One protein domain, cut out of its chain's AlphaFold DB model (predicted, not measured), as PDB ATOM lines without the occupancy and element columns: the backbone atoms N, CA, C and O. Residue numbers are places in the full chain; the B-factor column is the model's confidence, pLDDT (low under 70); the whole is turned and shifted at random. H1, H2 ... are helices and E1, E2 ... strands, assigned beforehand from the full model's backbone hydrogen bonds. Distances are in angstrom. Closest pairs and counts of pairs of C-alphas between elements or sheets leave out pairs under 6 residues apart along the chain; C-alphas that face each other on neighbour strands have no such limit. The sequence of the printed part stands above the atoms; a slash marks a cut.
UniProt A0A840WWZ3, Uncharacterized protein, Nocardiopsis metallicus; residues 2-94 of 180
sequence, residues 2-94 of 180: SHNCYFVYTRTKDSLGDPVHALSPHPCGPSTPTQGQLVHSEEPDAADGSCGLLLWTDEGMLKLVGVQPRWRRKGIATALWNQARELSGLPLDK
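What this domain is: This is residues 2 to 94 of the 180 residues of an uncharacterized protein of Nocardiopsis metallicus (UniProt A0A840WWZ3). One twisted five-stranded sheet has a single helix, H1, packed slantwise over one face, making two layers. The 93 printed residues hold E1 to E5, then H1; the sheet's order is E3 E1 E2 E4 E5, mixed. The class is mixed, helices and strands, with under half of the residues in named elements. The whole is compact, radius of gyration of the C-alphas 12.4 A, spanning 35 by 25 by 24 A.

Where its parts are: E1, residues 5 to 13, starts at C-alpha 5 (-7.845, 1.422, -27.173) and measures 24.1 A; E2, residues 19 to 27, 26.3 A. E3 is residues 38 to 41, E4 52 to 56, E5 62 to 67. H1, residues 76 to 88, 18.0 A, ends at C-alpha 88 (-8.850, 20.650, -30.676).

How they stand to each other: Hairpin E1 and E2 has N 8 and O 24 at 2.8 A. E3 is parallel to E1, N 39 and O 7 at 2.8 A. E2 and E4 are antiparallel, N 23 and O 54 at 2.9 A. Hairpin E4 and E5 has N 53 and O 66 at 2.8 A. H1, with every O i to N i+4 pair within hydrogen-bond range, is over E2 and E4, height over the sheet 7.7 A; its closest C-alphas to E4 are Leu 80 and Leu 54, 6.5 A.

The domain as a whole: The farthest C-alphas, Leu 16 and Pro 30, are 37.3 A apart. The printed part has no cut and no long link. pLDDT is under 70 at residues 2 to 3, 15 to 16, 44 to 49 and 69 to 70.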
ATOM      1  N   SER A   2       1.121  -2.260 -29.688       46.69
ATOM      2  CA  SER A   2       0.249  -1.085 -29.627       46.69
ATOM      3  C   SER A   2      -1.078  -1.515 -29.008       46.69
ATOM      4  O   SER A   2      -1.693  -2.454 -29.509       46.69
ATOM      5  N   HIS A   3      -1.493  -0.918 -27.896       58.12
ATOM      6  CA  HIS A   3      -2.739  -1.310 -27.238       58.12
ATOM      7  C   HIS A   3      -3.949  -0.897 -28.081       58.12
ATOM      8  O   HIS A   3      -4.011   0.217 -28.602       58.12
ATOM      9  N   ASN A   4      -4.902  -1.821 -28.216       80.00
ATOM     10  CA  ASN A   4      -6.192  -1.576 -28.849       80.00
ATOM     11  C   ASN A   4      -7.044  -0.779 -27.865       80.00
ATOM     12  O   ASN A   4      -7.729  -1.373 -27.036       80.00
ATOM     13  N   CYS A   5      -6.942   0.545 -27.903       86.00
ATOM     14  CA  CYS A   5      -7.845   1.422 -27.173       86.00
ATOM     15  C   CYS A   5      -8.747   2.176 -28.146       86.00
ATOM     16  O   CYS A   5      -8.303   2.536 -29.237       86.00
ATOM     17  N   TYR A   6      -9.979   2.432 -27.727       90.69
ATOM     18  CA  TYR A   6     -10.830   3.475 -28.291       90.69
ATOM     19  C   TYR A   6     -10.833   4.675 -27.338       90.69
ATOM     20  O   TYR A   6     -10.397   4.560 -26.191       90.69
ATOM     21  N   PHE A   7     -11.289   5.829 -27.808       91.75
ATOM     22  CA  PHE A   7     -11.278   7.072 -27.048       91.75
ATOM     23  C   PHE A   7     -12.698   7.565 -26.817       91.75
ATOM     24  O   PHE A   7     -13.501   7.602 -27.746       91.75
ATOM     25  N   VAL A   8     -12.996   7.971 -25.590       91.56
ATOM     26  CA  VAL A   8     -14.248   8.624 -25.219       91.56
ATOM     27  C   VAL A   8     -13.949  10.090 -24.973       91.56
ATOM     28  O   VAL A   8     -13.107  10.422 -24.143       91.56
ATOM     29  N   TYR A   9     -14.613  10.956 -25.726       92.81
ATOM     30  CA  TYR A   9     -14.552  12.396 -25.569       92.81
ATOM     31  C   TYR A   9     -15.833  12.910 -24.926       92.81
ATOM     32  O   TYR A   9     -16.930  12.635 -25.417       92.81
ATOM     33  N   THR A  10     -15.674  13.748 -23.908       90.94
ATOM     34  CA  THR A  10     -16.776  14.435 -23.238       90.94
ATOM     35  C   THR A  10     -16.421  15.901 -23.007       90.94
ATOM     36  O   THR A  10     -15.274  16.234 -22.710       90.94
ATOM     37  N   ARG A  11     -17.411  16.798 -23.090       90.69
ATOM     38  CA  ARG A  11     -17.309  18.143 -22.499       90.69
ATOM     39  C   ARG A  11     -17.853  18.117 -21.080       90.69
ATOM     40  O   ARG A  11     -18.998  17.736 -20.872       90.69
ATOM     41  N   THR A  12     -17.039  18.527 -20.121       86.31
ATOM     42  CA  THR A  12     -17.381  18.494 -18.698       86.31
ATOM     43  C   THR A  12     -16.930  19.779 -18.008       86.31
ATOM     44  O   THR A  12     -16.525  20.742 -18.660       86.31
ATOM     45  N   LYS A  13     -17.041  19.808 -16.684       79.75
ATOM     46  CA  LYS A  13     -16.456  20.832 -15.829       79.75
ATOM     47  C   LYS A  13     -15.363  20.219 -14.967       79.75
ATOM     48  O   LYS A  13     -15.487  19.063 -14.564       79.75
ATOM     49  N   ASP A  14     -14.306  20.975 -14.704       70.06
ATOM     50  CA  ASP A  14     -13.281  20.570 -13.745       70.06
ATOM     51  C   ASP A  14     -13.750  20.767 -12.288       70.06
ATOM     52  O   ASP A  14     -14.904  21.111 -12.016       70.06
ATOM     53  N   SER A  15     -12.847  20.531 -11.336       61.84
ATOM     54  CA  SER A  15     -13.100  20.662  -9.896       61.84
ATOM     55  C   SER A  15     -13.429  22.092  -9.451       61.84
ATOM     56  O   SER A  15     -14.032  22.275  -8.392       61.84
ATOM     57  N   LEU A  16     -13.079  23.096 -10.257       64.69
ATOM     58  CA  LEU A  16     -13.396  24.508 -10.037       64.69
ATOM     59  C   LEU A  16     -14.695  24.930 -10.743       64.69
ATOM     60  O   LEU A  16     -15.200  26.026 -10.508       64.69
ATOM     61  N   GLY A  17     -15.281  24.044 -11.551       72.00
ATOM     62  CA  GLY A  17     -16.493  24.309 -12.319       72.00
ATOM     63  C   GLY A  17     -16.231  24.921 -13.696       72.00
ATOM     64  O   GLY A  17     -17.202  25.270 -14.381       72.00
ATOM     65  N   ASP A  18     -14.967  25.024 -14.109       76.56
ATOM     66  CA  ASP A  18     -14.579  25.588 -15.398       76.56
ATOM     67  C   ASP A  18     -14.817  24.574 -16.523       76.56
ATOM     68  O   ASP A  18     -14.588  23.374 -16.336       76.56
ATOM     69  N   PRO A  19     -15.290  25.015 -17.703       84.56
ATOM     70  CA  PRO A  19     -15.523  24.126 -18.830       84.56
ATOM     71  C   PRO A  19     -14.205  23.541 -19.339       84.56
ATOM     72  O   PRO A  19     -13.249  24.259 -19.636       84.56
ATOM     73  N   VAL A  20     -14.175  22.219 -19.479       88.94
ATOM     74  CA  VAL A  20     -13.025  21.485 -20.001       88.94
ATOM     75  C   VAL A  20     -13.467  20.385 -20.954       88.94
ATOM     76  O   VAL A  20     -14.565  19.827 -20.880       88.94
ATOM     77  N   HIS A  21     -12.568  20.049 -21.858       91.56
ATOM     78  CA  HIS A  21     -12.639  18.855 -22.670       91.56
ATOM     79  C   HIS A  21     -11.942  17.711 -21.943       91.56
ATOM     80  O   HIS A  21     -10.846  17.887 -21.410       91.56
ATOM     81  N   ALA A  22     -12.565  16.539 -21.956       90.12
ATOM     82  CA  ALA A  22     -12.028  15.316 -21.396       90.12
ATOM     83  C   ALA A  22     -11.902  14.252 -22.482       90.12
ATOM     84  O   ALA A  22     -12.813  14.070 -23.290       90.12
ATOM     85  N   LEU A  23     -10.776  13.546 -22.485       90.94
ATOM     86  CA  LEU A  23     -10.534  12.399 -23.345       90.94
ATOM     87  C   LEU A  23     -10.014  11.224 -22.516       90.94
ATOM     88  O   LEU A  23      -8.954  11.319 -21.896       90.94
ATOM     89  N   SER A  24     -10.733  10.109 -22.554       89.38
ATOM     90  CA  SER A  24     -10.414   8.889 -21.810       89.38
ATOM     91  C   SER A  24     -10.152   7.739 -22.786       89.38
ATOM     92  O   SER A  24     -10.974   7.499 -23.670       89.38
ATOM     93  N   PRO A  25      -9.029   7.007 -22.692       88.81
ATOM     94  CA  PRO A  25      -8.786   5.825 -23.503       88.81
ATOM     95  C   PRO A  25      -9.324   4.583 -22.790       88.81
ATOM     96  O   PRO A  25      -8.982   4.336 -21.636       88.81
ATOM     97  N   HIS A  26     -10.093   3.756 -23.487       88.44
ATOM     98  CA  HIS A  26     -10.661   2.521 -22.945       88.44
ATOM     99  C   HIS A  26     -10.164   1.319 -23.743       88.44
ATOM    100  O   HIS A  26     -10.010   1.415 -24.963       88.44
ATOM    101  N   PRO A  27      -9.874   0.181 -23.092       86.56
ATOM    102  CA  PRO A  27      -9.445  -1.020 -23.791       86.56
ATOM    103  C   PRO A  27     -10.567  -1.545 -24.691       86.56
ATOM    104  O   PRO A  27     -11.727  -1.614 -24.290       86.56
ATOM    105  N   CYS A  28     -10.214  -1.963 -25.903       84.25
ATOM    106  CA  CYS A  28     -11.146  -2.639 -26.788       84.25
ATOM    107  C   CYS A  28     -11.452  -4.055 -26.266       84.25
ATOM    108  O   CYS A  28     -10.547  -4.814 -25.914       84.25
ATOM    109  N   GLY A  29     -12.721  -4.436 -26.295       82.50
ATOM    110  CA  GLY A  29     -13.242  -5.779 -26.098       82.50
ATOM    111  C   GLY A  29     -14.188  -6.187 -27.236       82.50
ATOM    112  O   GLY A  29     -14.440  -5.407 -28.152       82.50
ATOM    113  N   PRO A  30     -14.748  -7.410 -27.186       78.94
ATOM    114  CA  PRO A  30     -15.612  -7.943 -28.246       78.94
ATOM    115  C   PRO A  30     -16.867  -7.105 -28.529       78.94
ATOM    116  O   PRO A  30     -17.424  -7.180 -29.619       78.94
ATOM    117  N   SER A  31     -17.320  -6.338 -27.537       80.44
ATOM    118  CA  SER A  31     -18.537  -5.523 -27.572       80.44
ATOM    119  C   SER A  31     -18.267  -4.017 -27.560       80.44
ATOM    120  O   SER A  31     -19.206  -3.242 -27.409       80.44
ATOM    121  N   THR A  32     -17.009  -3.588 -27.657       79.69
ATOM    122  CA  THR A  32     -16.649  -2.166 -27.607       79.69
ATOM    123  C   THR A  32     -16.220  -1.665 -28.990       79.69
ATOM    124  O   THR A  32     -15.950  -2.474 -29.882       79.69
ATOM    125  N   PRO A  33     -16.091  -0.339 -29.174       83.81
ATOM    126  CA  PRO A  33     -15.566   0.249 -30.399       83.81
ATOM    127  C   PRO A  33     -14.182  -0.282 -30.797       83.81
ATOM    128  O   PRO A  33     -13.430  -0.829 -29.982       83.81
ATOM    129  N   THR A  34     -13.857  -0.096 -32.076       86.75
ATOM    130  CA  THR A  34     -12.582  -0.530 -32.662       86.75
ATOM    131  C   THR A  34     -11.417   0.370 -32.241       86.75
ATOM    132  O   THR A  34     -11.610   1.481 -31.750       86.75
ATOM    133  N   GLN A  35     -10.186  -0.119 -32.415       86.88
ATOM    134  CA  GLN A  35      -8.980   0.624 -32.049       86.88
ATOM    135  C   GLN A  35      -8.923   1.990 -32.744       86.88
ATOM    136  O   GLN A  35      -9.136   2.091 -33.949       86.88
ATOM    137  N   GLY A  36      -8.580   3.026 -31.980       84.38
ATOM    138  CA  GLY A  36      -8.447   4.401 -32.458       84.38
ATOM    139  C   GLY A  36      -9.776   5.119 -32.673       84.38
ATOM    140  O   GLY A  36      -9.777   6.304 -32.980       84.38
ATOM    141  N   GLN A  37     -10.911   4.436 -32.507       89.62
ATOM    142  CA  GLN A  37     -12.211   5.053 -32.710       89.62
ATOM    143  C   GLN A  37     -12.501   6.076 -31.611       89.62
ATOM    144  O   GLN A  37     -12.348   5.784 -30.426       89.62
ATOM    145  N   LEU A  38     -12.967   7.255 -32.017       90.56
ATOM    146  CA  LEU A  38     -13.458   8.283 -31.114       90.56
ATOM    147  C   LEU A  38     -14.973   8.151 -30.923       90.56
ATOM    148  O   LEU A  38     -15.727   8.046 -31.890       90.56
ATOM    149  N   VAL A  39     -15.413   8.192 -29.671       91.06
ATOM    150  CA  VAL A  39     -16.816   8.204 -29.257       91.06
ATOM    151  C   VAL A  39     -17.088   9.509 -28.524       91.06
ATOM    152  O   VAL A  39     -16.365   9.852 -27.596       91.06
ATOM    153  N   HIS A  40     -18.132  10.229 -28.924       91.06
ATOM    154  CA  HIS A  40     -18.593  11.418 -28.211       91.06
ATOM    155  C   HIS A  40     -19.642  11.010 -27.174       91.06
ATOM    156  O   HIS A  40     -20.591  10.303 -27.515       91.06
ATOM    157  N   SER A  41     -19.477  11.465 -25.936       86.19
ATOM    158  CA  SER A  41     -20.437  11.287 -24.847       86.19
ATOM    159  C   SER A  41     -20.903  12.648 -24.333       86.19
ATOM    160  O   SER A  41     -20.125  13.602 -24.264       86.19
ATOM    161  N   GLU A  42     -22.184  12.739 -23.979       83.19
ATOM    162  CA  GLU A  42     -22.766  13.914 -23.315       83.19
ATOM    163  C   GLU A  42     -22.571  13.867 -21.794       83.19
ATOM    164  O   GLU A  42     -22.614  14.902 -21.132       83.19
ATOM    165  N   GLU A  43     -22.304  12.680 -21.246       79.06
ATOM    166  CA  GLU A  43     -22.062  12.470 -19.822       79.06
ATOM    167  C   GLU A  43     -20.568  12.234 -19.555       79.06
ATOM    168  O   GLU A  43     -19.887  11.594 -20.377       79.06
ATOM    169  N   PRO A  44     -20.025  12.767 -18.439       67.75
ATOM    170  CA  PRO A  44     -18.655  12.490 -18.031       67.75
ATOM    171  C   PRO A  44     -18.498  10.991 -17.828       67.75
ATOM    172  O   PRO A  44     -19.228  10.377 -17.052       67.75
ATOM    173  N   ASP A  45     -17.549  10.412 -18.560       67.56
ATOM    174  CA  ASP A  45     -17.199   9.014 -18.384       67.56
ATOM    175  C   ASP A  45     -16.750   8.819 -16.931       67.56
ATOM    176  O   ASP A  45     -15.877   9.546 -16.447       67.56
ATOM    177  N   ALA A  46     -17.351   7.857 -16.229       54.69
ATOM    178  CA  ALA A  46     -17.084   7.582 -14.818       54.69
ATOM    179  C   ALA A  46     -15.646   7.085 -14.556       54.69
ATOM    180  O   ALA A  46     -15.321   6.709 -13.434       54.69
ATOM    181  N   ALA A  47     -14.794   7.053 -15.589       55.34
ATOM    182  CA  ALA A  47     -13.431   6.530 -15.594       55.34
ATOM    183  C   ALA A  47     -13.339   5.030 -15.264       55.34
ATOM    184  O   ALA A  47     -12.239   4.473 -15.204       55.34
ATOM    185  N   ASP A  48     -14.481   4.354 -15.116       59.81
ATOM    186  CA  ASP A  48     -14.548   2.953 -14.739       59.81
ATOM    187  C   ASP A  48     -14.016   2.096 -15.899       59.81
ATOM    188  O   ASP A  48     -14.613   1.964 -16.969       59.81
ATOM    189  N   GLY A  49     -12.801   1.575 -15.719       69.75
ATOM    190  CA  GLY A  49     -12.083   0.816 -16.743       69.75
ATOM    191  C   GLY A  49     -11.301   1.645 -17.771       69.75
ATOM    192  O   GLY A  49     -10.734   1.043 -18.687       69.75
ATOM    193  N   SER A  50     -11.205   2.972 -17.628       81.44
ATOM    194  CA  SER A  50     -10.304   3.770 -18.471       81.44
ATOM    195  C   SER A  50      -8.836   3.419 -18.184       81.44
ATOM    196  O   SER A  50      -8.476   2.941 -17.108       81.44
ATOM    197  N   CYS A  51      -7.957   3.628 -19.159       80.12
ATOM    198  CA  CYS A  51      -6.510   3.464 -19.000       80.12
ATOM    199  C   CYS A  51      -5.831   4.764 -18.531       80.12
ATOM    200  O   CYS A  51      -4.653   4.751 -18.169       80.12
ATOM    201  N   GLY A  52      -6.543   5.890 -18.572       80.62
ATOM    202  CA  GLY A  52      -6.011   7.225 -18.330       80.62
ATOM    203  C   GLY A  52      -7.028   8.322 -18.637       80.62
ATOM    204  O   GLY A  52      -8.199   8.041 -18.876       80.62
ATOM    205  N   LEU A  53      -6.561   9.565 -18.641       85.75
ATOM    206  CA  LEU A  53      -7.366  10.756 -18.880       85.75
ATOM    207  C   LEU A  53      -6.480  11.890 -19.408       85.75
ATOM    208  O   LEU A  53      -5.349  12.060 -18.950       85.75
ATOM    209  N   LEU A  54      -7.003  12.682 -20.339       87.75
ATOM    210  CA  LEU A  54      -6.438  13.961 -20.756       87.75
ATOM    211  C   LEU A  54      -7.510  15.048 -20.648       87.75
ATOM    212  O   LEU A  54      -8.595  14.892 -21.203       87.75
ATOM    213  N   LEU A  55      -7.194  16.135 -19.940       87.31
ATOM    214  CA  LEU A  55      -8.060  17.299 -19.753       87.31
ATOM    215  C   LEU A  55      -7.420  18.556 -20.345       87.31
ATOM    216  O   LEU A  55      -6.244  18.829 -20.088       87.31
ATOM    217  N   TRP A  56      -8.196  19.349 -21.084       90.06
ATOM    218  CA  TRP A  56      -7.752  20.642 -21.613       90.06
ATOM    219  C   TRP A  56      -8.890  21.666 -21.694       90.06
ATOM    220  O   TRP A  56     -10.061  21.295 -21.747       90.06
ATOM    221  N   THR A  57      -8.555  22.956 -21.691       88.56
ATOM    222  CA  THR A  57      -9.534  24.055 -21.839       88.56
ATOM    223  C   THR A  57      -9.823  24.372 -23.307       88.56
ATOM    224  O   THR A  57      -9.077  23.945 -24.190       88.56
ATOM    225  N   ASP A  58     -10.860  25.166 -23.590       88.38
ATOM    226  CA  ASP A  58     -11.166  25.624 -24.957       88.38
ATOM    227  C   ASP A  58      -9.991  26.422 -25.587       88.38
ATOM    228  O   ASP A  58      -9.829  26.435 -26.806       88.38
ATOM    229  N   GLU A  59      -9.116  27.041 -24.782       86.62
ATOM    230  CA  GLU A  59      -7.903  27.747 -25.240       86.62
ATOM    231  C   GLU A  59      -6.701  26.820 -25.481       86.62
ATOM    232  O   GLU A  59      -5.602  27.286 -25.808       86.62
ATOM    233  N   GLY A  60      -6.877  25.511 -25.292       83.62
ATOM    234  CA  GLY A  60      -5.826  24.514 -25.470       83.62
ATOM    235  C   GLY A  60      -4.808  24.481 -24.333       83.62
ATOM    236  O   GLY A  60      -3.678  24.046 -24.547       83.62
ATOM    237  N   MET A  61      -5.169  24.948 -23.133       85.00
ATOM    238  CA  MET A  61      -4.336  24.751 -21.948       85.00
ATOM    239  C   MET A  61      -4.505  23.323 -21.440       85.00
ATOM    240  O   MET A  61      -5.617  22.912 -21.109       85.00
ATOM    241  N   LEU A  62      -3.403  22.581 -21.349       85.12
ATOM    242  CA  LEU A  62      -3.399  21.234 -20.805       85.12
ATOM    243  C   LEU A  62      -3.520  21.303 -19.281       85.12
ATOM    244  O   LEU A  62      -2.652  21.852 -18.603       85.12
ATOM    245  N   LYS A  63      -4.606  20.746 -18.746       79.44
ATOM    246  CA  LYS A  63      -4.892  20.736 -17.307       79.44
ATOM    247  C   LYS A  63      -4.372  19.471 -16.639       79.44
ATOM    248  O   LYS A  63      -3.837  19.536 -15.538       79.44
ATOM    249  N   LEU A  64      -4.520  18.325 -17.304       78.81
ATOM    250  CA  LEU A  64      -4.110  17.033 -16.761       78.81
ATOM    251  C   LEU A  64      -3.824  16.034 -17.881       78.81
ATOM    252  O   LEU A  64      -4.586  15.935 -18.839       78.81
ATOM    253  N   VAL A  65      -2.758  15.250 -17.720       85.38
ATOM    254  CA  VAL A  65      -2.545  13.989 -18.442       85.38
ATOM    255  C   VAL A  65      -2.183  12.931 -17.417       85.38
ATOM    256  O   VAL A  65      -1.118  12.988 -16.803       85.38
ATOM    257  N   GLY A  66      -3.071  11.963 -17.235       80.06
ATOM    258  CA  GLY A  66      -2.893  10.849 -16.318       80.06
ATOM    259  C   GLY A  66      -2.979   9.524 -17.059       80.06
ATOM    260  O   GLY A  66      -3.836   9.331 -17.917       80.06
ATOM    261  N   VAL A  67      -2.104   8.583 -16.716       77.88
ATOM    262  CA  VAL A  67      -2.217   7.185 -17.148       77.88
ATOM    263  C   VAL A  67      -2.100   6.318 -15.910       77.88
ATOM    264  O   VAL A  67      -1.134   6.454 -15.147       77.88
ATOM    265  N   GLN A  68      -3.073   5.424 -15.729       73.00
ATOM    266  CA  GLN A  68      -3.082   4.474 -14.622       73.00
ATOM    267  C   GLN A  68      -1.764   3.691 -14.597       73.00
ATOM    268  O   GLN A  68      -1.285   3.290 -15.667       73.00
ATOM    269  N   PRO A  69      -1.191   3.402 -13.416       69.62
ATOM    270  CA  PRO A  69       0.128   2.791 -13.301       69.62
ATOM    271  C   PRO A  69       0.339   1.581 -14.219       69.62
ATOM    272  O   PRO A  69       1.295   1.550 -14.996       69.62
ATOM    273  N   ARG A  70      -0.580   0.607 -14.207       68.88
ATOM    274  CA  ARG A  70      -0.512  -0.629 -15.020       68.88
ATOM    275  C   ARG A  70      -0.535  -0.404 -16.546       68.88
ATOM    276  O   ARG A  70      -0.237  -1.324 -17.320       68.88
ATOM    277  N   TRP A  71      -0.899   0.800 -16.983       73.25
ATOM    278  CA  TRP A  71      -1.019   1.210 -18.383       73.25
ATOM    279  C   TRP A  71       0.085   2.181 -18.839       73.25
ATOM    280  O   TRP A  71       0.146   2.527 -20.021       73.25
ATOM    281  N   ARG A  72       0.996   2.597 -17.947       73.62
ATOM    282  CA  ARG A  72       2.129   3.481 -18.282       73.62
ATOM    283  C   ARG A  72       3.114   2.812 -19.249       73.62
ATOM    284  O   ARG A  72       3.137   1.593 -19.399       73.62
ATOM    285  N   ARG A  73       3.914   3.637 -19.944       71.38
ATOM    286  CA  ARG A  73       4.948   3.234 -20.932       71.38
ATOM    287  C   ARG A  73       4.443   2.368 -22.100       71.38
ATOM    288  O   ARG A  73       5.229   1.771 -22.827       71.38
ATOM    289  N   LYS A  74       3.129   2.347 -22.325       76.62
ATOM    290  CA  LYS A  74       2.459   1.618 -23.413       76.62
ATOM    291  C   LYS A  74       1.992   2.524 -24.560       76.62
ATOM    292  O   LYS A  74       1.200   2.115 -25.397       76.62
ATOM    293  N   GLY A  75       2.461   3.773 -24.583       81.94
ATOM    294  CA  GLY A  75       2.083   4.768 -25.592       81.94
ATOM    295  C   GLY A  75       0.723   5.441 -25.367       81.94
ATOM    296  O   GLY A  75       0.347   6.286 -26.169       81.94
ATOM    297  N   ILE A  76       0.009   5.127 -24.276       83.12
ATOM    298  CA  ILE A  76      -1.333   5.672 -23.990       83.12
ATOM    299  C   ILE A  76      -1.332   7.203 -23.872       83.12
ATOM    300  O   ILE A  76      -2.161   7.848 -24.503       83.12
ATOM    301  N   ALA A  77      -0.383   7.791 -23.131       84.69
ATOM    302  CA  ALA A  77      -0.283   9.250 -22.987       84.69
ATOM    303  C   ALA A  77      -0.074   9.946 -24.344       84.69
ATOM    304  O   ALA A  77      -0.763  10.905 -24.670       84.69
ATOM    305  N   THR A  78       0.824   9.410 -25.176       88.38
ATOM    306  CA  THR A  78       1.069   9.921 -26.532       88.38
ATOM    307  C   THR A  78      -0.154   9.762 -27.436       88.38
ATOM    308  O   THR A  78      -0.452  10.656 -28.220       88.38
ATOM    309  N   ALA A  79      -0.882   8.650 -27.327       88.62
ATOM    310  CA  ALA A  79      -2.089   8.427 -28.115       88.62
ATOM    311  C   ALA A  79      -3.215   9.399 -27.717       88.62
ATOM    312  O   ALA A  79      -3.829  10.004 -28.592       88.62
ATOM    313  N   LEU A  80      -3.414   9.617 -26.411       88.94
ATOM    314  CA  LEU A  80      -4.313  10.649 -25.887       88.94
ATOM    315  C   LEU A  80      -3.953  12.034 -26.416       88.94
ATOM    316  O   LEU A  80      -4.814  12.753 -26.910       88.94
ATOM    317  N   TRP A  81      -2.676  12.391 -26.331       90.31
ATOM    318  CA  TRP A  81      -2.171  13.675 -26.794       90.31
ATOM    319  C   TRP A  81      -2.434  13.912 -28.280       90.31
ATOM    320  O   TRP A  81      -2.972  14.955 -28.650       90.31
ATOM    321  N   ASN A  82      -2.102  12.940 -29.132       90.31
ATOM    322  CA  ASN A  82      -2.331  13.052 -30.572       90.31
ATOM    323  C   ASN A  82      -3.820  13.226 -30.880       90.31
ATOM    324  O   ASN A  82      -4.190  14.141 -31.610       90.31
ATOM    325  N   GLN A  83      -4.674  12.415 -30.253       91.12
ATOM    326  CA  GLN A  83      -6.117  12.492 -30.453       91.12
ATOM    327  C   GLN A  83      -6.699  13.830 -29.973       91.12
ATOM    328  O   GLN A  83      -7.553  14.409 -30.643       91.12
ATOM    329  N   ALA A  84      -6.226  14.352 -28.838       90.69
ATOM    330  CA  ALA A  84      -6.656  15.644 -28.312       90.69
ATOM    331  C   ALA A  84      -6.196  16.813 -29.200       90.69
ATOM    332  O   ALA A  84      -6.956  17.756 -29.424       90.69
ATOM    333  N   ARG A  85      -4.982  16.750 -29.765       90.94
ATOM    334  CA  ARG A  85      -4.500  17.739 -30.746       90.94
ATOM    335  C   ARG A  85      -5.310  17.716 -32.034       90.94
ATOM    336  O   ARG A  85      -5.672  18.774 -32.537       90.94
ATOM    337  N   GLU A  86      -5.618  16.528 -32.545       91.38
ATOM    338  CA  GLU A  86      -6.476  16.368 -33.723       91.38
ATOM    339  C   GLU A  86      -7.880  16.930 -33.478       91.38
ATOM    340  O   GLU A  86      -8.418  17.627 -34.333       91.38
ATOM    341  N   LEU A  87      -8.450  16.678 -32.296       90.06
ATOM    342  CA  LEU A  87      -9.780  17.163 -31.927       90.06
ATOM    343  C   LEU A  87      -9.846  18.673 -31.725       90.06
ATOM    344  O   LEU A  87     -10.795  19.316 -32.166       90.06
ATOM    345  N   SER A  88      -8.869  19.226 -31.013       88.62
ATOM    346  CA  SER A  88      -8.850  20.650 -30.676       88.62
ATOM    347  C   SER A  88      -8.397  21.524 -31.842       88.62
ATOM    348  O   SER A  88      -8.773  22.691 -31.909       88.62
ATOM    349  N   GLY A  89      -7.558  20.998 -32.741       89.56
ATOM    350  CA  GLY A  89      -6.832  21.808 -33.718       89.56
ATOM    351  C   GLY A  89      -5.792  22.740 -33.080       89.56
ATOM    352  O   GLY A  89      -5.262  23.623 -33.755       89.56
ATOM    353  N   LEU A  90      -5.496  22.560 -31.788       85.12
ATOM    354  CA  LEU A  90      -4.588  23.394 -31.007       85.12
ATOM    355  C   LEU A  90      -3.289  22.635 -30.685       85.12
ATOM    356  O   LEU A  90      -3.261  21.401 -30.666       85.12
ATOM    357  N   PRO A  91      -2.179  23.348 -30.426       79.94
ATOM    358  CA  PRO A  91      -0.898  22.711 -30.120       79.94
ATOM    359  C   PRO A  91      -0.852  22.017 -28.744       79.94
ATOM    360  O   PRO A  91       0.045  21.205 -28.540       79.94
ATOM    361  N   LEU A  92      -1.813  22.291 -27.845       84.69
ATOM    362  CA  LEU A  92      -1.930  21.781 -26.459       84.69
ATOM    363  C   LEU A  92      -0.668  21.936 -25.586       84.69
ATOM    364  O   LEU A  92      -0.552  21.334 -24.523       84.69
ATOM    365  N   ASP A  93       0.285  22.751 -26.020       76.06
ATOM    366  CA  ASP A  93       1.657  22.847 -25.515       76.06
ATOM    367  C   ASP A  93       1.783  23.575 -24.163       76.06
ATOM    368  O   ASP A  93       2.800  23.466 -23.474       76.06
ATOM    369  N   LYS A  94       0.727  24.265 -23.731       80.25
ATOM    370  CA  LYS A  94       0.668  24.983 -22.453       80.25
ATOM    371  C   LYS A  94       0.386  24.029 -21.291       80.25
ATOM    372  O   LYS A  94      -0.773  23.788 -20.957       80.25
TER     373      LYS A  94